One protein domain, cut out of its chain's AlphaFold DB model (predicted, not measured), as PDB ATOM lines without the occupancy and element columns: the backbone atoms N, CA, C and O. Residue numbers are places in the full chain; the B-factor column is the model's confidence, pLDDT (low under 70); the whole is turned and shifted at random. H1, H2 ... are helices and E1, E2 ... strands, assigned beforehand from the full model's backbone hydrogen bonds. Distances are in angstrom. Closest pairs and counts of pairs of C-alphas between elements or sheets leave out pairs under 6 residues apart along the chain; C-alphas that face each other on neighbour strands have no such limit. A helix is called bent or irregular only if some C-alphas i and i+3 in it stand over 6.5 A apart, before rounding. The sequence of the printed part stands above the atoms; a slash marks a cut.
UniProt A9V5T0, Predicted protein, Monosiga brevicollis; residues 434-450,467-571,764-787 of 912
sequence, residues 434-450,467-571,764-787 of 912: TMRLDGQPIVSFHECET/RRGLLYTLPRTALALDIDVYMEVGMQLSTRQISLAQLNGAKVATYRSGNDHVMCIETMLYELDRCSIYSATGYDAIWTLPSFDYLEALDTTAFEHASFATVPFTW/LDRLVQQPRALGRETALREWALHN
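This is residues 434 to 450, 467 to 571 and 764 to 787 of the 912 residues of the protein "Predicted protein" of Monosiga brevicollis (UniProt A9V5T0). A twisted sheet of four parallel strands, in the order E3, E4, E5, E6, makes the core, with H2 and H4 over one face and the short H5 over the other. H6 lies off the sheet near H2, while the small strand pair E1 and E2 and the helix H3 lie toward opposite ends of the longest axis. The printed part has 146 residues, with six named helices and six named strands in the order E1 E2 H1 E3 H2 E4 H3 E5 H4 E6 H5 H6; the class is mixed, helices and strands. The whole is compact, with a radius of gyration of the C-alphas of 15.5 A and spans of 45 by 41 by 30 A.

Start at the sheet of E3, residues 485 to 489, E4, residues 507 to 512, E5, residues 541 to 544, and E6, residues 563 to 566; it is only just strongly twisted, its C-alphas up to 4.1 A off the best plane. Within hydrogen-bond range, find N 488 and O 509 at 2.8 A, N 512 and O 543 at 2.7 A, and N 542 and O 563 at 2.7 A. H2, residues 495 to 503, is on the sheet and runs along the strands, over E4 with 6 C-alphas and only just not over E3 with 2; its closest C-alpha pair with E4 is Ile 498 and Val 508, 6.6 A. On the same face H4, residues 546 to 558, lies over E5 and E6 at a height over the sheet of 7.8 A, Pro 546 and Thr 566 having the closest C-alphas of H4 and E6, 5.8 A. H4 is irregular, with C-alphas 547 and 550 7.7 A apart. On the opposite face H5, residues 764 to 769, lies only just over E4, with 3 C-alphas, slantwise to the strands; C-alphas 507 and 768 are the closest of the two, 6.5 A. H6, residues 774 to 786, only just touches H2, with 3 pairs of C-alphas within 8 A, made by its residues 780 to 783 alone; the closest C-alphas are those of Ser 499 and Leu 780, 6.4 A. H3, residues 516 to 525, is not on the sheet. E3, H2, E4; E4, H3, E5; and E5, H4, E6 are strand-helix-strand units, two parallel neighbour strands with a helix between, each with a right-handed crossover. E1, residues 441 to 446, and E2, residues 470 to 472, are parallel, with N 445 and O 471 at 3.1 A, and are apart from E3 to E6. The closest C-alphas of E1 and H1, residues 475 to 478, are those of His 446 and Pro 475, 5.8 A. Every O i to N i+4 pair is within range in H2, H3, H5 and H6; H4 has 4 of 9, beside 6 of 10 O i to N i+3 pairs, and H1 is too short for such a pair.

Find C-alpha 507 at (-4.906, 31.709, 49.615), where E4 begins its 16.1 A. E1 begins at (8.527, 40.849, 50.598) and is 15.7 A long; H4 is 19.0 A, H3 14.0 A. H6, 18.9 A, ends at C-alpha 786, (-16.448, 23.291, 33.605).

The C-alphas farthest apart are those of Asp 438 and Tyr 526, 48.2 A. Residues 451 to 466 and 572 to 763 are not printed; the C-alpha gaps are 26.5 A and 18.3 A. The link from H3 to E5 is long, 15 residues. The mean pLDDT of the printed part is 77.3, with residues 434 to 450, 467 to 480, 490, 530 and 532 under 70.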
ATOM      1  N   THR A 434       1.860  40.628  47.721       34.16
ATOM      2  CA  THR A 434       2.449  39.299  47.662       34.16
ATOM      3  C   THR A 434       3.495  39.206  48.772       34.16
ATOM      4  O   THR A 434       4.465  39.963  48.820       34.16
ATOM      5  N   MET A 435       3.282  38.313  49.731       32.41
ATOM      6  CA  MET A 435       4.288  38.000  50.745       32.41
ATOM      7  C   MET A 435       4.771  36.584  50.503       32.41
ATOM      8  O   MET A 435       3.968  35.660  50.475       32.41
ATOM      9  N   ARG A 436       6.082  36.451  50.309       32.62
ATOM     10  CA  ARG A 436       6.769  35.169  50.296       32.62
ATOM     11  C   ARG A 436       7.343  34.953  51.692       32.62
ATOM     12  O   ARG A 436       7.999  35.845  52.237       32.62
ATOM     13  N   LEU A 437       7.058  33.802  52.294       33.78
ATOM     14  CA  LEU A 437       7.474  33.488  53.670       33.78
ATOM     15  C   LEU A 437       8.997  33.263  53.822       33.78
ATOM     16  O   LEU A 437       9.483  33.083  54.934       33.78
ATOM     17  N   ASP A 438       9.777  33.329  52.734       32.22
ATOM     18  CA  ASP A 438      11.246  33.215  52.719       32.22
ATOM     19  C   ASP A 438      11.989  34.526  53.071       32.22
ATOM     20  O   ASP A 438      13.209  34.623  52.923       32.22
ATOM     21  N   GLY A 439      11.280  35.535  53.591       28.25
ATOM     22  CA  GLY A 439      11.874  36.750  54.163       28.25
ATOM     23  C   GLY A 439      12.163  37.876  53.161       28.25
ATOM     24  O   GLY A 439      12.740  38.896  53.545       28.25
ATOM     25  N   GLN A 440      11.743  37.740  51.898       27.41
ATOM     26  CA  GLN A 440      11.790  38.810  50.894       27.41
ATOM     27  C   GLN A 440      10.356  39.229  50.515       27.41
ATOM     28  O   GLN A 440       9.703  38.545  49.727       27.41
ATOM     29  N   PRO A 441       9.826  40.351  51.038       30.14
ATOM     30  CA  PRO A 441       8.527  40.849  50.598       30.14
ATOM     31  C   PRO A 441       8.625  41.313  49.137       30.14
ATOM     32  O   PRO A 441       9.341  42.271  48.835       30.14
ATOM     33  N   ILE A 442       7.898  40.650  48.235       33.12
ATOM     34  CA  ILE A 442       7.723  41.094  46.849       33.12
ATOM     35  C   ILE A 442       6.369  41.791  46.760       33.12
ATOM     36  O   ILE A 442       5.361  41.148  46.549       33.12
ATOM     37  N   VAL A 443       6.291  43.110  46.893       31.39
ATOM     38  CA  VAL A 443       5.002  43.808  46.756       31.39
ATOM     39  C   VAL A 443       4.668  43.954  45.271       31.39
ATOM     40  O   VAL A 443       5.283  44.764  44.579       31.39
ATOM     41  N   SER A 444       3.705  43.196  44.749       30.17
ATOM     42  CA  SER A 444       3.296  43.325  43.350       30.17
ATOM     43  C   SER A 444       2.057  44.204  43.168       30.17
ATOM     44  O   SER A 444       1.088  44.139  43.914       30.17
ATOM     45  N   PHE A 445       2.072  45.073  42.165       30.66
ATOM     46  CA  PHE A 445       0.909  45.893  41.823       30.66
ATOM     47  C   PHE A 445       0.295  45.376  40.531       30.66
ATOM     48  O   PHE A 445       1.013  45.134  39.554       30.66
ATOM     49  N   HIS A 446      -1.029  45.228  40.529       35.41
ATOM     50  CA  HIS A 446      -1.780  44.728  39.389       35.41
ATOM     51  C   HIS A 446      -2.836  45.744  38.962       35.41
ATOM     52  O   HIS A 446      -3.531  46.343  39.778       35.41
ATOM     53  N   GLU A 447      -2.972  45.923  37.658       28.70
ATOM     54  CA  GLU A 447      -4.072  46.668  37.057       28.70
ATOM     55  C   GLU A 447      -5.094  45.632  36.572       28.70
ATOM     56  O   GLU A 447      -4.787  44.822  35.698       28.70
ATOM     57  N   CYS A 448      -6.280  45.583  37.188       30.28
ATOM     58  CA  CYS A 448      -7.380  44.767  36.674       30.28
ATOM     59  C   CYS A 448      -8.189  45.601  35.675       30.28
ATOM     60  O   CYS A 448      -8.931  46.496  36.069       30.28
ATOM     61  N   GLU A 449      -8.103  45.283  34.384       26.75
ATOM     62  CA  GLU A 449      -9.102  45.742  33.418       26.75
ATOM     63  C   GLU A 449     -10.450  45.071  33.732       26.75
ATOM     64  O   GLU A 449     -10.714  43.934  33.339       26.75
ATOM     65  N   THR A 450     -11.342  45.774  34.428       25.00
ATOM     66  CA  THR A 450     -12.781  45.576  34.214       25.00
ATOM     67  C   THR A 450     -13.100  46.074  32.811       25.00
ATOM     68  O   THR A 450     -12.783  47.217  32.484       25.00
ATOM     69  N   ARG A 467      11.785  47.502  40.789       30.73
ATOM     70  CA  ARG A 467      12.497  48.458  41.649       30.73
ATOM     71  C   ARG A 467      12.319  48.019  43.096       30.73
ATOM     72  O   ARG A 467      11.221  48.094  43.628       30.73
ATOM     73  N   ARG A 468      13.411  47.554  43.718       31.08
ATOM     74  CA  ARG A 468      13.522  47.230  45.158       31.08
ATOM     75  C   ARG A 468      12.337  46.425  45.727       31.08
ATOM     76  O   ARG A 468      11.623  46.917  46.593       31.08
ATOM     77  N   GLY A 469      12.142  45.198  45.241       33.50
ATOM     78  CA  GLY A 469      11.127  44.282  45.782       33.50
ATOM     79  C   GLY A 469       9.688  44.622  45.393       33.50
ATOM     80  O   GLY A 469       8.767  44.030  45.934       33.50
ATOM     81  N   LEU A 470       9.474  45.558  44.461       35.22
ATOM     82  CA  LEU A 470       8.161  45.821  43.884       35.22
ATOM     83  C   LEU A 470       8.084  45.349  42.433       35.22
ATOM     84  O   LEU A 470       8.892  45.780  41.604       35.22
ATOM     85  N   LEU A 471       7.114  44.478  42.138       42.84
ATOM     86  CA  LEU A 471       6.878  43.925  40.803       42.84
ATOM     87  C   LEU A 471       5.534  44.409  40.253       42.84
ATOM     88  O   LEU A 471       4.471  43.930  40.629       42.84
ATOM     89  N   TYR A 472       5.571  45.346  39.317       51.03
ATOM     90  CA  TYR A 472       4.378  45.716  38.562       51.03
ATOM     91  C   TYR A 472       4.165  44.670  37.474       51.03
ATOM     92  O   TYR A 472       5.076  44.412  36.687       51.03
ATOM     93  N   THR A 473       2.996  44.038  37.432       55.59
ATOM     94  CA  THR A 473       2.725  43.039  36.397       55.59
ATOM     95  C   THR A 473       1.240  42.885  36.110       55.59
ATOM     96  O   THR A 473       0.393  43.142  36.970       55.59
ATOM     97  N   LEU A 474       0.922  42.453  34.893       59.88
ATOM     98  CA  LEU A 474      -0.453  42.197  34.477       59.88
ATOM     99  C   LEU A 474      -1.052  41.036  35.291       59.88
ATOM    100  O   LEU A 474      -0.325  40.098  35.631       59.88
ATOM    101  N   PRO A 475      -2.374  41.018  35.547       59.41
ATOM    102  CA  PRO A 475      -3.009  39.980  36.362       59.41
ATOM    103  C   PRO A 475      -2.751  38.549  35.876       59.41
ATOM    104  O   PRO A 475      -2.614  37.637  36.685       59.41
ATOM    105  N   ARG A 476      -2.650  38.329  34.557       61.03
ATOM    106  CA  ARG A 476      -2.319  37.002  34.005       61.03
ATOM    107  C   ARG A 476      -0.919  36.542  34.409       61.03
ATOM    108  O   ARG A 476      -0.740  35.386  34.761       61.03
ATOM    109  N   THR A 477       0.047  37.453  34.392       65.19
ATOM    110  CA  THR A 477       1.426  37.177  34.799       65.19
ATOM    111  C   THR A 477       1.532  37.026  36.316       65.19
ATOM    112  O   THR A 477       2.330  36.233  36.792       65.19
ATOM    113  N   ALA A 478       0.699  37.736  37.081       66.19
ATOM    114  CA  ALA A 478       0.625  37.607  38.535       66.19
ATOM    115  C   ALA A 478       0.195  36.209  38.993       66.19
ATOM    116  O   ALA A 478       0.720  35.690  39.971       66.19
ATOM    117  N   LEU A 479      -0.753  35.596  38.279       69.88
ATOM    118  CA  LEU A 479      -1.219  34.232  38.553       69.88
ATOM    119  C   LEU A 479      -0.171  33.157  38.238       69.88
ATOM    120  O   LEU A 479      -0.333  32.018  38.663       69.88
ATOM    121  N   ALA A 480       0.877  33.511  37.492       68.56
ATOM    122  CA  ALA A 480       2.005  32.640  37.185       68.56
ATOM    123  C   ALA A 480       3.139  32.732  38.220       68.56
ATOM    124  O   ALA A 480       4.129  32.013  38.106       68.56
ATOM    125  N   LEU A 481       3.026  33.638  39.193       70.44
ATOM    126  CA  LEU A 481       3.999  33.771  40.268       70.44
ATOM    127  C   LEU A 481       3.703  32.754  41.373       70.44
ATOM    128  O   LEU A 481       2.552  32.441  41.663       70.44
ATOM    129  N   ASP A 482       4.770  32.286  42.008       73.88
ATOM    130  CA  ASP A 482       4.722  31.445  43.200       73.88
ATOM    131  C   ASP A 482       4.342  32.316  44.415       73.88
ATOM    132  O   ASP A 482       5.195  32.996  44.990       73.88
ATOM    133  N   ILE A 483       3.038  32.391  44.711       81.12
ATOM    134  CA  ILE A 483       2.436  33.299  45.700       81.12
ATOM    135  C   ILE A 483       1.656  32.501  46.744       81.12
ATOM    136  O   ILE A 483       0.737  31.765  46.398       81.12
ATOM    137  N   ASP A 484       1.956  32.729  48.025       85.00
ATOM    138  CA  ASP A 484       1.249  32.088  49.141       85.00
ATOM    139  C   ASP A 484      -0.132  32.716  49.394       85.00
ATOM    140  O   ASP A 484      -1.110  32.016  49.665       85.00
ATOM    141  N   VAL A 485      -0.233  34.048  49.304       89.50
ATOM    142  CA  VAL A 485      -1.457  34.806  49.605       89.50
ATOM    143  C   VAL A 485      -1.663  35.946  48.610       89.50
ATOM    144  O   VAL A 485      -0.794  36.798  48.438       89.50
ATOM    145  N   TYR A 486      -2.855  36.012  48.021       89.69
ATOM    146  CA  TYR A 486      -3.363  37.180  47.309       89.69
ATOM    147  C   TYR A 486      -4.281  37.986  48.229       89.69
ATOM    148  O   TYR A 486      -5.291  37.476  48.715       89.69
ATOM    149  N   MET A 487      -3.956  39.261  48.429       87.69
ATOM    150  CA  MET A 487      -4.830  40.219  49.105       87.69
ATOM    151  C   MET A 487      -5.548  41.083  48.065       87.69
ATOM    152  O   MET A 487      -4.910  41.754  47.258       87.69
ATOM    153  N   GLU A 488      -6.874  41.088  48.090       86.06
ATOM    154  CA  GLU A 488      -7.702  41.964  47.268       86.06
ATOM    155  C   GLU A 488      -8.004  43.264  48.028       86.06
ATOM    156  O   GLU A 488      -8.668  43.241  49.066       86.06
ATOM    157  N   VAL A 489      -7.535  44.409  47.514       81.12
ATOM    158  CA  VAL A 489      -7.768  45.737  48.107       81.12
ATOM    159  C   VAL A 489      -8.276  46.710  47.048       81.12
ATOM    160  O   VAL A 489      -7.566  47.004  46.090       81.12
ATOM    161  N   GLY A 490      -9.477  47.258  47.241       69.06
ATOM    162  CA  GLY A 490     -10.037  48.358  46.438       69.06
ATOM    163  C   GLY A 490     -10.516  47.995  45.024       69.06
ATOM    164  O   GLY A 490     -11.433  48.635  44.520       69.06
ATOM    165  N   MET A 491      -9.954  46.959  44.406       70.12
ATOM    166  CA  MET A 491     -10.377  46.391  43.123       70.12
ATOM    167  C   MET A 491     -10.554  44.892  43.256       70.12
ATOM    168  O   MET A 491      -9.880  44.284  44.077       70.12
ATOM    169  N   GLN A 492     -11.413  44.308  42.422       76.31
ATOM    170  CA  GLN A 492     -11.799  42.910  42.560       76.31
ATOM    171  C   GLN A 492     -11.095  41.984  41.579       76.31
ATOM    172  O   GLN A 492     -10.906  42.307  40.401       76.31
ATOM    173  N   LEU A 493     -10.754  40.800  42.070       83.50
ATOM    174  CA  LEU A 493     -10.444  39.651  41.242       83.50
ATOM    175  C   LEU A 493     -11.754  39.028  40.756       83.50
ATOM    176  O   LEU A 493     -12.729  38.919  41.489       83.50
ATOM    177  N   SER A 494     -11.778  38.571  39.508       85.56
ATOM    178  CA  SER A 494     -12.876  37.733  39.022       85.56
ATOM    179  C   SER A 494     -12.853  36.363  39.704       85.56
ATOM    180  O   SER A 494     -11.784  35.841  40.029       85.56
ATOM    181  N   THR A 495     -14.011  35.706  39.804       87.81
ATOM    182  CA  THR A 495     -14.120  34.327  40.319       87.81
ATOM    183  C   THR A 495     -13.158  33.363  39.615       87.81
ATOM    184  O   THR A 495     -12.578  32.486  40.249       87.81
ATOM    185  N   ARG A 496     -12.910  33.556  38.310       88.38
ATOM    186  CA  ARG A 496     -11.912  32.785  37.551       88.38
ATOM    187  C   ARG A 496     -10.491  33.000  38.074       88.38
ATOM    188  O   ARG A 496      -9.758  32.029  38.222       88.38
ATOM    189  N   GLN A 497     -10.093  34.242  38.340       87.94
ATOM    190  CA  GLN A 497      -8.763  34.549  38.876       87.94
ATOM    191  C   GLN A 497      -8.592  33.997  40.293       87.94
ATOM    192  O   GLN A 497      -7.553  33.410  40.581       87.94
ATOM    193  N   ILE A 498      -9.623  34.111  41.136       91.19
ATOM    194  CA  ILE A 498      -9.631  33.542  42.491       91.19
ATOM    195  C   ILE A 498      -9.447  32.021  42.429       91.19
ATOM    196  O   ILE A 498      -8.558  31.481  43.083       91.19
ATOM    197  N   SER A 499     -10.238  31.326  41.604       92.38
ATOM    198  CA  SER A 499     -10.133  29.869  41.459       92.38
ATOM    199  C   SER A 499      -8.761  29.430  40.942       92.38
ATOM    200  O   SER A 499      -8.195  28.476  41.469       92.38
ATOM    201  N   LEU A 500      -8.194  30.129  39.952       89.75
ATOM    202  CA  LEU A 500      -6.857  29.817  39.434       89.75
ATOM    203  C   LEU A 500      -5.763  30.032  40.486       89.75
ATOM    204  O   LEU A 500      -4.922  29.154  40.658       89.75
ATOM    205  N   ALA A 501      -5.805  31.142  41.230       90.19
ATOM    206  CA  ALA A 501      -4.877  31.391  42.335       90.19
ATOM    207  C   ALA A 501      -4.936  30.264  43.380       90.19
ATOM    208  O   ALA A 501      -3.911  29.711  43.772       90.19
ATOM    209  N   GLN A 502      -6.146  29.853  43.765       93.12
ATOM    210  CA  GLN A 502      -6.357  28.793  44.751       93.12
ATOM    211  C   GLN A 502      -5.905  27.413  44.274       93.12
ATOM    212  O   GLN A 502      -5.398  26.618  45.071       93.12
ATOM    213  N   LEU A 503      -6.078  27.124  42.984       91.62
ATOM    214  CA  LEU A 503      -5.612  25.889  42.359       91.62
ATOM    215  C   LEU A 503      -4.089  25.871  42.168       91.62
ATOM    216  O   LEU A 503      -3.518  24.781  42.196       91.62
ATOM    217  N   ASN A 504      -3.433  27.034  42.095       88.38
ATOM    218  CA  ASN A 504      -1.976  27.197  42.230       88.38
ATOM    219  C   ASN A 504      -1.486  27.149  43.694       88.38
ATOM    220  O   ASN A 504      -0.312  27.354  43.967       88.38
ATOM    221  N   GLY A 505      -2.368  26.869  44.657       88.19
ATOM    222  CA  GLY A 505      -1.997  26.678  46.065       88.19
ATOM    223  C   GLY A 505      -2.069  27.927  46.927       88.19
ATOM    224  O   GLY A 505      -2.041  27.798  48.147       88.19
ATOM    225  N   ALA A 506      -2.283  29.096  46.327       91.69
ATOM    226  CA  ALA A 506      -2.412  30.337  47.068       91.69
ATOM    227  C   ALA A 506      -3.709  30.397  47.892       91.69
ATOM    228  O   ALA A 506      -4.729  29.777  47.565       91.69
ATOM    229  N   LYS A 507      -3.703  31.218  48.937       93.25
ATOM    230  CA  LYS A 507      -4.906  31.709  49.615       93.25
ATOM    231  C   LYS A 507      -5.329  33.042  49.021       93.25
ATOM    232  O   LYS A 507      -4.489  33.821  48.585       93.25
ATOM    233  N   VAL A 508      -6.626  33.330  49.021       93.38
ATOM    234  CA  VAL A 508      -7.146  34.622  48.558       93.38
ATOM    235  C   VAL A 508      -7.976  35.262  49.660       93.38
ATOM    236  O   VAL A 508      -8.997  34.711  50.071       93.38
ATOM    237  N   ALA A 509      -7.550  36.433  50.125       93.62
ATOM    238  CA  ALA A 509      -8.262  37.225  51.118       93.62
ATOM    239  C   ALA A 509      -8.827  38.502  50.487       93.62
ATOM    240  O   ALA A 509      -8.101  39.228  49.808       93.62
ATOM    241  N   THR A 510     -10.098  38.813  50.747       91.19
ATOM    242  CA  THR A 510     -10.680  40.116  50.394       91.19
ATOM    243  C   THR A 510     -10.601  41.074  51.575       91.19
ATOM    244  O   THR A 510     -11.065  40.764  52.672       91.19
ATOM    245  N   TYR A 511      -9.973  42.237  51.381       90.00
ATOM    246  CA  TYR A 511      -9.768  43.232  52.431       90.00
ATOM    247  C   TYR A 511     -10.793  44.368  52.343       90.00
ATOM    248  O   TYR A 511     -10.700  45.297  51.535       90.00
ATOM    249  N   ARG A 512     -11.772  44.316  53.244       85.75
ATOM    250  CA  ARG A 512     -12.946  45.186  53.335       85.75
ATOM    251  C   ARG A 512     -12.726  46.273  54.375       85.75
ATOM    252  O   ARG A 512     -13.188  46.213  55.505       85.75
ATOM    253  N   SER A 513     -11.995  47.307  53.977       76.50
ATOM    254  CA  SER A 513     -11.741  48.493  54.818       76.50
ATOM    255  C   SER A 513     -12.605  49.708  54.451       76.50
ATOM    256  O   SER A 513     -12.421  50.800  55.000       76.50
ATOM    257  N   GLY A 514     -13.515  49.539  53.487       74.56
ATOM    258  CA  GLY A 514     -14.346  50.583  52.902       74.56
ATOM    259  C   GLY A 514     -15.771  50.627  53.451       74.56
ATOM    260  O   GLY A 514     -16.177  49.858  54.312       74.56
ATOM    261  N   ASN A 515     -16.569  51.553  52.918       78.19
ATOM    262  CA  ASN A 515     -18.009  51.612  53.212       78.19
ATOM    263  C   ASN A 515     -18.792  50.980  52.061       78.19
ATOM    264  O   ASN A 515     -19.844  51.472  51.655       78.19
ATOM    265  N   ASP A 516     -18.225  49.915  51.515       78.81
ATOM    266  CA  ASP A 516     -18.623  49.358  50.236       78.81
ATOM    267  C   ASP A 516     -20.034  48.757  50.333       78.81
ATOM    268  O   ASP A 516     -20.829  48.918  49.412       78.81
ATOM    269  N   HIS A 517     -20.414  48.209  51.499       83.62
ATOM    270  CA  HIS A 517     -21.796  47.802  51.786       83.62
ATOM    271  C   HIS A 517     -22.789  48.972  51.658       83.62
ATOM    272  O   HIS A 517     -23.831  48.819  51.028       83.62
ATOM    273  N   VAL A 518     -22.461  50.156  52.202       86.31
ATOM    274  CA  VAL A 518     -23.313  51.355  52.094       86.31
ATOM    275  C   VAL A 518     -23.426  51.769  50.637       86.31
ATOM    276  O   VAL A 518     -24.530  51.979  50.150       86.31
ATOM    277  N   MET A 519     -22.293  51.853  49.939       85.31
ATOM    278  CA  MET A 519     -22.262  52.253  48.533       85.31
ATOM    279  C   MET A 519     -23.057  51.289  47.650       85.31
ATOM    280  O   MET A 519     -23.739  51.721  46.724       85.31
ATOM    281  N   CYS A 520     -23.014  49.992  47.944       85.44
ATOM    282  CA  CYS A 520     -23.784  48.995  47.214       85.44
ATOM    283  C   CYS A 520     -25.276  49.035  47.521       85.44
ATOM    284  O   CYS A 520     -26.073  48.945  46.594       85.44
ATOM    285  N   ILE A 521     -25.670  49.240  48.779       87.75
ATOM    286  CA  ILE A 521     -27.078  49.461  49.131       87.75
ATOM    287  C   ILE A 521     -27.606  50.726  48.446       87.75
ATOM    288  O   ILE A 521     -28.663  50.680  47.828       87.75
ATOM    289  N   GLU A 522     -26.863  51.834  48.484       90.31
ATOM    290  CA  GLU A 522     -27.223  53.059  47.756       90.31
ATOM    291  C   GLU A 522     -27.352  52.797  46.253       90.31
ATOM    292  O   GLU A 522     -28.307  53.238  45.622       90.31
ATOM    293  N   THR A 523     -26.419  52.036  45.687       87.56
ATOM    294  CA  THR A 523     -26.446  51.671  44.273       87.56
ATOM    295  C   THR A 523     -27.709  50.892  43.907       87.56
ATOM    296  O   THR A 523     -28.342  51.217  42.909       87.56
ATOM    297  N   MET A 524     -28.104  49.914  44.725       87.88
ATOM    298  CA  MET A 524     -29.323  49.129  44.507       87.88
ATOM    299  C   MET A 524     -30.593  49.967  44.685       87.88
ATOM    300  O   MET A 524     -31.514  49.860  43.884       87.88
ATOM    301  N   LEU A 525     -30.645  50.818  45.713       92.44
ATOM    302  CA  LEU A 525     -31.816  51.650  46.007       92.44
ATOM    303  C   LEU A 525     -32.048  52.757  44.974       92.44
ATOM    304  O   LEU A 525     -33.185  53.187  44.793       92.44
ATOM    305  N   TYR A 526     -30.979  53.250  44.346       90.94
ATOM    306  CA  TYR A 526     -31.023  54.382  43.419       90.94
ATOM    307  C   TYR A 526     -30.634  54.013  41.985       90.94
ATOM    308  O   TYR A 526     -30.367  54.913  41.191       90.94
ATOM    309  N   GLU A 527     -30.591  52.717  41.666       88.94
ATOM    310  CA  GLU A 527     -30.321  52.186  40.321       88.94
ATOM    311  C   GLU A 527     -29.049  52.785  39.684       88.94
ATOM    312  O   GLU A 527     -29.036  53.238  38.538       88.94
ATOM    313  N   LEU A 528     -27.957  52.832  40.456       85.56
ATOM    314  CA  LEU A 528     -26.674  53.373  39.994       85.56
ATOM    315  C   LEU A 528     -25.819  52.287  39.315       85.56
ATOM    316  O   LEU A 528     -25.894  51.106  39.630       85.56
ATOM    317  N   ASP A 529     -24.926  52.684  38.413       74.94
ATOM    318  CA  ASP A 529     -24.086  51.743  37.653       74.94
ATOM    319  C   ASP A 529     -22.684  51.570  38.277       74.94
ATOM    320  O   ASP A 529     -21.674  51.950  37.680       74.94
ATOM    321  N   ARG A 530     -22.603  51.180  39.566       66.62
ATOM    322  CA  ARG A 530     -21.326  51.213  40.332       66.62
ATOM    323  C   ARG A 530     -21.091  50.127  41.392       66.62
ATOM    324  O   ARG A 530     -20.089  50.214  42.097       66.62
ATOM    325  N   CYS A 531     -21.947  49.115  41.541       70.06
ATOM    326  CA  CYS A 531     -21.732  48.077  42.558       70.06
ATOM    327  C   CYS A 531     -21.272  46.759  41.928       70.06
ATOM    328  O   CYS A 531     -22.071  46.019  41.366       70.06
ATOM    329  N   SER A 532     -19.989  46.437  42.088       68.19
ATOM    330  CA  SER A 532     -19.425  45.125  41.741       68.19
ATOM    331  C   SER A 532     -19.104  44.277  42.979       68.19
ATOM    332  O   SER A 532     -18.634  43.150  42.857       68.19
ATOM    333  N   ILE A 533     -19.385  44.773  44.190       71.62
ATOM    334  CA  ILE A 533     -18.811  44.262  45.445       71.62
ATOM    335  C   ILE A 533     -19.082  42.768  45.726       71.62
ATOM    336  O   ILE A 533     -18.284  42.126  46.410       71.62
ATOM    337  N   TYR A 534     -20.185  42.240  45.184       74.50
ATOM    338  CA  TYR A 534     -20.649  40.851  45.312       74.50
ATOM    339  C   TYR A 534     -20.516  40.048  44.005       74.50
ATOM    340  O   TYR A 534     -21.031  38.943  43.898       74.50
ATOM    341  N   SER A 535     -19.848  40.601  42.986       74.62
ATOM    342  CA  SER A 535     -19.684  39.951  41.676       74.62
ATOM    343  C   SER A 535     -18.729  38.755  41.702       74.62
ATOM    344  O   SER A 535     -18.830  37.872  40.853       74.62
ATOM    345  N   ALA A 536     -17.817  38.715  42.674       77.25
ATOM    346  CA  ALA A 536     -16.860  37.640  42.867       77.25
ATOM    347  C   ALA A 536     -17.059  36.979  44.234       77.25
ATOM    348  O   ALA A 536     -17.278  37.660  45.239       77.25
ATOM    349  N   THR A 537     -16.964  35.651  44.256       82.62
ATOM    350  CA  THR A 537     -17.148  34.803  45.440       82.62
ATOM    351  C   THR A 537     -16.015  33.782  45.556       82.62
ATOM    352  O   THR A 537     -15.202  33.618  44.642       82.62
ATOM    353  N   GLY A 538     -15.960  33.075  46.688       89.56
ATOM    354  CA  GLY A 538     -15.021  31.972  46.892       89.56
ATOM    355  C   GLY A 538     -13.665  32.371  47.473       89.56
ATOM    356  O   GLY A 538     -12.677  31.682  47.223       89.56
ATOM    357  N   TYR A 539     -13.607  33.459  48.240       93.94
ATOM    358  CA  TYR A 539     -12.427  33.835  49.022       93.94
ATOM    359  C   TYR A 539     -12.134  32.808  50.130       93.94
ATOM    360  O   TYR A 539     -13.040  32.139  50.622       93.94
ATOM    361  N   ASP A 540     -10.870  32.690  50.541       95.50
ATOM    362  CA  ASP A 540     -10.480  31.927  51.735       95.50
ATOM    363  C   ASP A 540     -10.708  32.751  53.019       95.50
ATOM    364  O   ASP A 540     -11.027  32.195  54.073       95.50
ATOM    365  N   ALA A 541     -10.577  34.082  52.937       95.44
ATOM    366  CA  ALA A 541     -10.796  34.979  54.068       95.44
ATOM    367  C   ALA A 541     -11.373  36.348  53.684       95.44
ATOM    368  O   ALA A 541     -11.182  36.853  52.579       95.44
ATOM    369  N   ILE A 542     -12.044  36.954  54.657       94.06
ATOM    370  CA  ILE A 542     -12.534  38.325  54.672       94.06
ATOM    371  C   ILE A 542     -11.771  39.032  55.786       94.06
ATOM    372  O   ILE A 542     -11.894  38.685  56.961       94.06
ATOM    373  N   TRP A 543     -10.977  40.024  55.415       94.19
ATOM    374  CA  TRP A 543     -10.260  40.871  56.356       94.19
ATOM    375  C   TRP A 543     -10.952  42.216  56.468       94.19
ATOM    376  O   TRP A 543     -11.228  42.847  55.453       94.19
ATOM    377  N   THR A 544     -11.197  42.692  57.684       91.50
ATOM    378  CA  THR A 544     -11.861  43.982  57.913       91.50
ATOM    379  C   THR A 544     -11.147  44.821  58.964       91.50
ATOM    380  O   THR A 544     -10.322  44.316  59.719       91.50
ATOM    381  N   LEU A 545     -11.480  46.108  59.055       87.12
ATOM    382  CA  LEU A 545     -11.011  46.954  60.157       87.12
ATOM    383  C   LEU A 545     -11.940  46.851  61.375       87.12
ATOM    384  O   LEU A 545     -13.138  46.635  61.192       87.12
ATOM    385  N   PRO A 546     -11.454  47.149  62.597       84.38
ATOM    386  CA  PRO A 546     -12.291  47.158  63.801       84.38
ATOM    387  C   PRO A 546     -13.531  48.052  63.693       84.38
ATOM    388  O   PRO A 546     -14.545  47.802  64.318       84.38
ATOM    389  N   SER A 547     -13.494  49.104  62.871       77.62
ATOM    390  CA  SER A 547     -14.655  49.976  62.650       77.62
ATOM    391  C   SER A 547     -15.771  49.357  61.796       77.62
ATOM    392  O   SER A 547     -16.789  50.019  61.585       77.62
ATOM    393  N   PHE A 548     -15.563  48.157  61.257       86.56
ATOM    394  CA  PHE A 548     -16.458  47.451  60.338       86.56
ATOM    395  C   PHE A 548     -16.706  45.993  60.758       86.56
ATOM    396  O   PHE A 548     -17.348  45.259  60.016       86.56
ATOM    397  N   ASP A 549     -16.245  45.575  61.939       89.12
ATOM    398  CA  ASP A 549     -16.467  44.224  62.475       89.12
ATOM    399  C   ASP A 549     -17.959  43.884  62.641       89.12
ATOM    400  O   ASP A 549     -18.369  42.753  62.413       89.12
ATOM    401  N   TYR A 550     -18.802  44.889  62.892       88.62
ATOM    402  CA  TYR A 550     -20.260  44.763  62.945       88.62
ATOM    403  C   TYR A 550     -20.898  44.220  61.652       88.62
ATOM    404  O   TYR A 550     -22.087  43.900  61.649       88.62
ATOM    405  N   LEU A 551     -20.144  44.159  60.547       89.75
ATOM    406  CA  LEU A 551     -20.575  43.585  59.272       89.75
ATOM    407  C   LEU A 551     -20.292  42.087  59.150       89.75
ATOM    408  O   LEU A 551     -20.705  41.513  58.148       89.75
ATOM    409  N   GLU A 552     -19.651  41.450  60.135       92.75
ATOM    410  CA  GLU A 552     -19.264  40.033  60.090       92.75
ATOM    411  C   GLU A 552     -20.384  39.140  59.563       92.75
ATOM    412  O   GLU A 552     -20.217  38.500  58.532       92.75
ATOM    413  N   ALA A 553     -21.559  39.173  60.199       91.69
ATOM    414  CA  ALA A 553     -22.680  38.321  59.811       91.69
ATOM    415  C   ALA A 553     -23.149  38.561  58.365       91.69
ATOM    416  O   ALA A 553     -23.539  37.617  57.678       91.69
ATOM    417  N   LEU A 554     -23.113  39.811  57.891       89.56
ATOM    418  CA  LEU A 554     -23.467  40.142  56.510       89.56
ATOM    419  C   LEU A 554     -22.412  39.599  55.542       89.56
ATOM    420  O   LEU A 554     -22.755  38.930  54.570       89.56
ATOM    421  N   ASP A 555     -21.143  39.871  55.823       89.94
ATOM    422  CA  ASP A 555     -20.030  39.507  54.955       89.94
ATOM    423  C   ASP A 555     -19.842  37.983  54.893       89.94
ATOM    424  O   ASP A 555     -19.692  37.441  53.802       89.94
ATOM    425  N   THR A 556     -19.942  37.255  56.010       89.94
ATOM    426  CA  THR A 556     -19.853  35.781  56.007       89.94
ATOM    427  C   THR A 556     -21.044  35.115  55.321       89.94
ATOM    428  O   THR A 556     -20.913  33.998  54.828       89.94
ATOM    429  N   THR A 557     -22.200  35.787  55.284       89.12
ATOM    430  CA  THR A 557     -23.367  35.320  54.518       89.12
ATOM    431  C   THR A 557     -23.169  35.565  53.022       89.12
ATOM    432  O   THR A 557     -23.499  34.709  52.211       89.12
ATOM    433  N   ALA A 558     -22.621  36.723  52.639       87.69
ATOM    434  CA  ALA A 558     -22.415  37.085  51.237       87.69
ATOM    435  C   ALA A 558     -21.217  36.361  50.589       87.69
ATOM    436  O   ALA A 558     -21.240  36.067  49.394       87.69
ATOM    437  N   PHE A 559     -20.167  36.082  51.362       88.38
ATOM    438  CA  PHE A 559     -18.940  35.423  50.914       88.38
ATOM    439  C   PHE A 559     -18.801  34.064  51.594       88.38
ATOM    440  O   PHE A 559     -17.917  33.851  52.425       88.38
ATOM    441  N   GLU A 560     -19.701  33.151  51.233       85.12
ATOM    442  CA  GLU A 560     -19.746  31.793  51.770       85.12
ATOM    443  C   GLU A 560     -18.358  31.138  51.819       85.12
ATOM    444  O   GLU A 560     -17.521  31.306  50.926       85.12
ATOM    445  N   HIS A 561     -18.135  30.346  52.869       90.19
ATOM    446  CA  HIS A 561     -16.914  29.569  53.107       90.19
ATOM    447  C   HIS A 561     -15.643  30.371  53.430       90.19
ATOM    448  O   HIS A 561     -14.620  29.750  53.733       90.19
ATOM    449  N   ALA A 562     -15.690  31.704  53.422       93.06
ATOM    450  CA  ALA A 562     -14.564  32.534  53.827       93.06
ATOM    451  C   ALA A 562     -14.531  32.727  55.354       93.06
ATOM    452  O   ALA A 562     -15.557  32.981  55.987       93.06
ATOM    453  N   SER A 563     -13.343  32.638  55.962       94.19
ATOM    454  CA  SER A 563     -13.175  33.018  57.376       94.19
ATOM    455  C   SER A 563     -13.226  34.535  57.537       94.19
ATOM    456  O   SER A 563     -12.682  35.240  56.694       94.19
ATOM    457  N   PHE A 564     -13.804  35.044  58.621       94.81
ATOM    458  CA  PHE A 564     -13.783  36.472  58.927       94.81
ATOM    459  C   PHE A 564     -12.706  36.790  59.964       94.81
ATOM    460  O   PHE A 564     -12.592  36.093  60.973       94.81
ATOM    461  N   ALA A 565     -11.918  37.839  59.729       95.12
ATOM    462  CA  ALA A 565     -10.967  38.340  60.712       95.12
ATOM    463  C   ALA A 565     -10.888  39.869  60.702       95.12
ATOM    464  O   ALA A 565     -10.783  40.523  59.660       95.12
ATOM    465  N   THR A 566     -10.884  40.444  61.900       93.94
ATOM    466  CA  THR A 566     -10.568  41.855  62.107       93.94
ATOM    467  C   THR A 566      -9.056  42.026  62.169       93.94
ATOM    468  O   THR A 566      -8.401  41.510  63.073       93.94
ATOM    469  N   VAL A 567      -8.503  42.775  61.220       91.88
ATOM    470  CA  VAL A 567      -7.064  43.027  61.095       91.88
ATOM    471  C   VAL A 567      -6.703  44.440  61.560       91.88
ATOM    472  O   VAL A 567      -7.544  45.347  61.517       91.88
ATOM    473  N   PRO A 568      -5.459  44.672  62.013       87.44
ATOM    474  CA  PRO A 568      -5.044  45.989  62.475       87.44
ATOM    475  C   PRO A 568      -5.141  47.061  61.385       87.44
ATOM    476  O   PRO A 568      -4.799  46.842  60.220       87.44
ATOM    477  N   PHE A 569      -5.524  48.275  61.781       84.56
ATOM    478  CA  PHE A 569      -5.475  49.424  60.886       84.56
ATOM    479  C   PHE A 569      -4.022  49.837  60.599       84.56
ATOM    480  O   PHE A 569      -3.229  50.099  61.502       84.56
ATOM    481  N   THR A 570      -3.677  49.934  59.315       82.88
ATOM    482  CA  THR A 570      -2.346  50.362  58.861       82.88
ATOM    483  C   THR A 570      -2.381  51.759  58.257       82.88
ATOM    484  O   THR A 570      -3.171  52.046  57.347       82.88
ATOM    485  N   TRP A 571      -1.446  52.602  58.675       82.50
ATOM    486  CA  TRP A 571      -1.235  53.939  58.141       82.50
ATOM    487  C   TRP A 571       0.257  54.261  58.009       82.50
ATOM    488  O   TRP A 571       1.099  53.780  58.765       82.50
ATOM    489  N   LEU A 764      -1.463  36.333  58.464       90.94
ATOM    490  CA  LEU A 764      -0.965  35.681  57.255       90.94
ATOM    491  C   LEU A 764      -0.619  34.214  57.520       90.94
ATOM    492  O   LEU A 764      -1.100  33.341  56.798       90.94
ATOM    493  N   ASP A 765       0.127  33.937  58.591       90.12
ATOM    494  CA  ASP A 765       0.454  32.574  59.013       90.12
ATOM    495  C   ASP A 765      -0.813  31.760  59.280       90.12
ATOM    496  O   ASP A 765      -0.947  30.631  58.804       90.12
ATOM    497  N   ARG A 766      -1.781  32.348  59.996       94.44
ATOM    498  CA  ARG A 766      -3.080  31.727  60.272       94.44
ATOM    499  C   ARG A 766      -3.798  31.368  58.976       94.44
ATOM    500  O   ARG A 766      -4.283  30.246  58.861       94.44
ATOM    501  N   LEU A 767      -3.872  32.289  58.012       93.50
ATOM    502  CA  LEU A 767      -4.560  32.063  56.740       93.50
ATOM    503  C   LEU A 767      -3.890  30.961  55.910       93.50
ATOM    504  O   LEU A 767      -4.585  30.099  55.371       93.50
ATOM    505  N   VAL A 768      -2.558  30.972  55.817       91.50
ATOM    506  CA  VAL A 768      -1.792  29.964  55.067       91.50
ATOM    507  C   VAL A 768      -1.936  28.581  55.705       91.50
ATOM    508  O   VAL A 768      -2.162  27.599  54.999       91.50
ATOM    509  N   GLN A 769      -1.864  28.497  57.035       91.00
ATOM    510  CA  GLN A 769      -1.987  27.234  57.773       91.00
ATOM    511  C   GLN A 769      -3.426  26.708  57.825       91.00
ATOM    512  O   GLN A 769      -3.642  25.508  58.011       91.00
ATOM    513  N   GLN A 770      -4.423  27.582  57.684       90.81
ATOM    514  CA  GLN A 770      -5.819  27.179  57.725       90.81
ATOM    515  C   GLN A 770      -6.168  26.330  56.488       90.81
ATOM    516  O   GLN A 770      -5.995  26.785  55.351       90.81
ATOM    517  N   PRO A 771      -6.737  25.121  56.654       91.75
ATOM    518  CA  PRO A 771      -7.223  24.345  55.520       91.75
ATOM    519  C   PRO A 771      -8.355  25.096  54.817       91.75
ATOM    520  O   PRO A 771      -9.140  25.813  55.441       91.75
ATOM    521  N   ARG A 772      -8.436  24.954  53.493       93.62
ATOM    522  CA  ARG A 772      -9.536  25.554  52.738       93.62
ATOM    523  C   ARG A 772     -10.846  24.906  53.183       93.62
ATOM    524  O   ARG A 772     -10.899  23.705  53.426       93.62
ATOM    525  N   ALA A 773     -11.896  25.709  53.328       93.31
ATOM    526  CA  ALA A 773     -13.200  25.194  53.719       93.31
ATOM    527  C   ALA A 773     -13.675  24.129  52.716       93.31
ATOM    528  O   ALA A 773     -13.580  24.331  51.504       93.31
ATOM    529  N   LEU A 774     -14.221  23.019  53.220       92.94
ATOM    530  CA  LEU A 774     -14.623  21.877  52.391       92.94
ATOM    531  C   LEU A 774     -15.599  22.282  51.275       92.94
ATOM    532  O   LEU A 774     -15.426  21.875  50.133       92.94
ATOM    533  N   GLY A 775     -16.577  23.141  51.583       92.44
ATOM    534  CA  GLY A 775     -17.512  23.666  50.583       92.44
ATOM    535  C   GLY A 775     -16.807  24.412  49.446       92.44
ATOM    536  O   GLY A 775     -17.132  24.218  48.274       92.44
ATOM    537  N   ARG A 776     -15.745  25.167  49.759       93.69
ATOM    538  CA  ARG A 776     -14.943  25.837  48.733       93.69
ATOM    539  C   ARG A 776     -14.113  24.856  47.905       93.69
ATOM    540  O   ARG A 776     -14.001  25.055  46.699       93.69
ATOM    541  N   GLU A 777     -13.544  23.809  48.500       93.38
ATOM    542  CA  GLU A 777     -12.837  22.772  47.730       93.38
ATOM    543  C   GLU A 777     -13.767  22.040  46.758       93.38
ATOM    544  O   GLU A 777     -13.393  21.824  45.604       93.38
ATOM    545  N   THR A 778     -14.989  21.718  47.186       93.44
ATOM    546  CA  THR A 778     -16.024  21.147  46.312       93.44
ATOM    547  C   THR A 778     -16.338  22.092  45.152       93.44
ATOM    548  O   THR A 778     -16.245  21.685  43.993       93.44
ATOM    549  N   ALA A 779     -16.582  23.374  45.439       92.31
ATOM    550  CA  ALA A 779     -16.837  24.383  44.412       92.31
ATOM    551  C   ALA A 779     -15.657  24.554  43.436       92.31
ATOM    552  O   ALA A 779     -15.862  24.777  42.244       92.31
ATOM    553  N   LEU A 780     -14.408  24.426  43.903       93.75
ATOM    554  CA  LEU A 780     -13.223  24.453  43.038       93.75
ATOM    555  C   LEU A 780     -13.168  23.250  42.093       93.75
ATOM    556  O   LEU A 780     -12.823  23.422  40.925       93.75
ATOM    557  N   ARG A 781     -13.518  22.048  42.571       92.50
ATOM    558  CA  ARG A 781     -13.593  20.840  41.731       92.50
ATOM    559  C   ARG A 781     -14.668  20.989  40.657       92.50
ATOM    560  O   ARG A 781     -14.397  20.724  39.489       92.50
ATOM    561  N   GLU A 782     -15.852  21.465  41.027       91.12
ATOM    562  CA  GLU A 782     -16.940  21.738  40.080       91.12
ATOM    563  C   GLU A 782     -16.549  22.808  39.062       91.12
ATOM    564  O   GLU A 782     -16.739  22.629  37.858       91.12
ATOM    565  N   TRP A 783     -15.945  23.905  39.519       92.19
ATOM    566  CA  TRP A 783     -15.458  24.956  38.636       92.19
ATOM    567  C   TRP A 783     -14.416  24.420  37.645       92.19
ATOM    568  O   TRP A 783     -14.508  24.701  36.450       92.19
ATOM    569  N   ALA A 784     -13.468  23.607  38.115       89.62
ATOM    570  CA  ALA A 784     -12.419  23.001  37.299       89.62
ATOM    571  C   ALA A 784     -12.975  22.065  36.213       89.62
ATOM    572  O   ALA A 784     -12.482  22.093  35.087       89.62
ATOM    573  N   LEU A 785     -14.032  21.300  36.511       85.62
ATOM    574  CA  LEU A 785     -14.706  20.443  35.525       85.62
ATOM    575  C   LEU A 785     -15.283  21.251  34.353       85.62
ATOM    576  O   LEU A 785     -15.145  20.848  33.202       85.62
ATOM    577  N   HIS A 786     -15.878  22.412  34.633       86.31
ATOM    578  CA  HIS A 786     -16.448  23.291  33.605       86.31
ATOM    579  C   HIS A 786     -15.398  24.173  32.910       86.31
ATOM    580  O   HIS A 786     -15.671  24.767  31.870       86.31
ATOM    581  N   ASN A 787     -14.191  24.274  33.474       87.19
ATOM    582  CA  ASN A 787     -13.124  25.158  33.008       87.19
ATOM    583  C   ASN A 787     -11.816  24.392  32.773       87.19
ATOM    584  O   ASN A 787     -10.737  24.920  33.032       87.19
TER     585      ASN A 787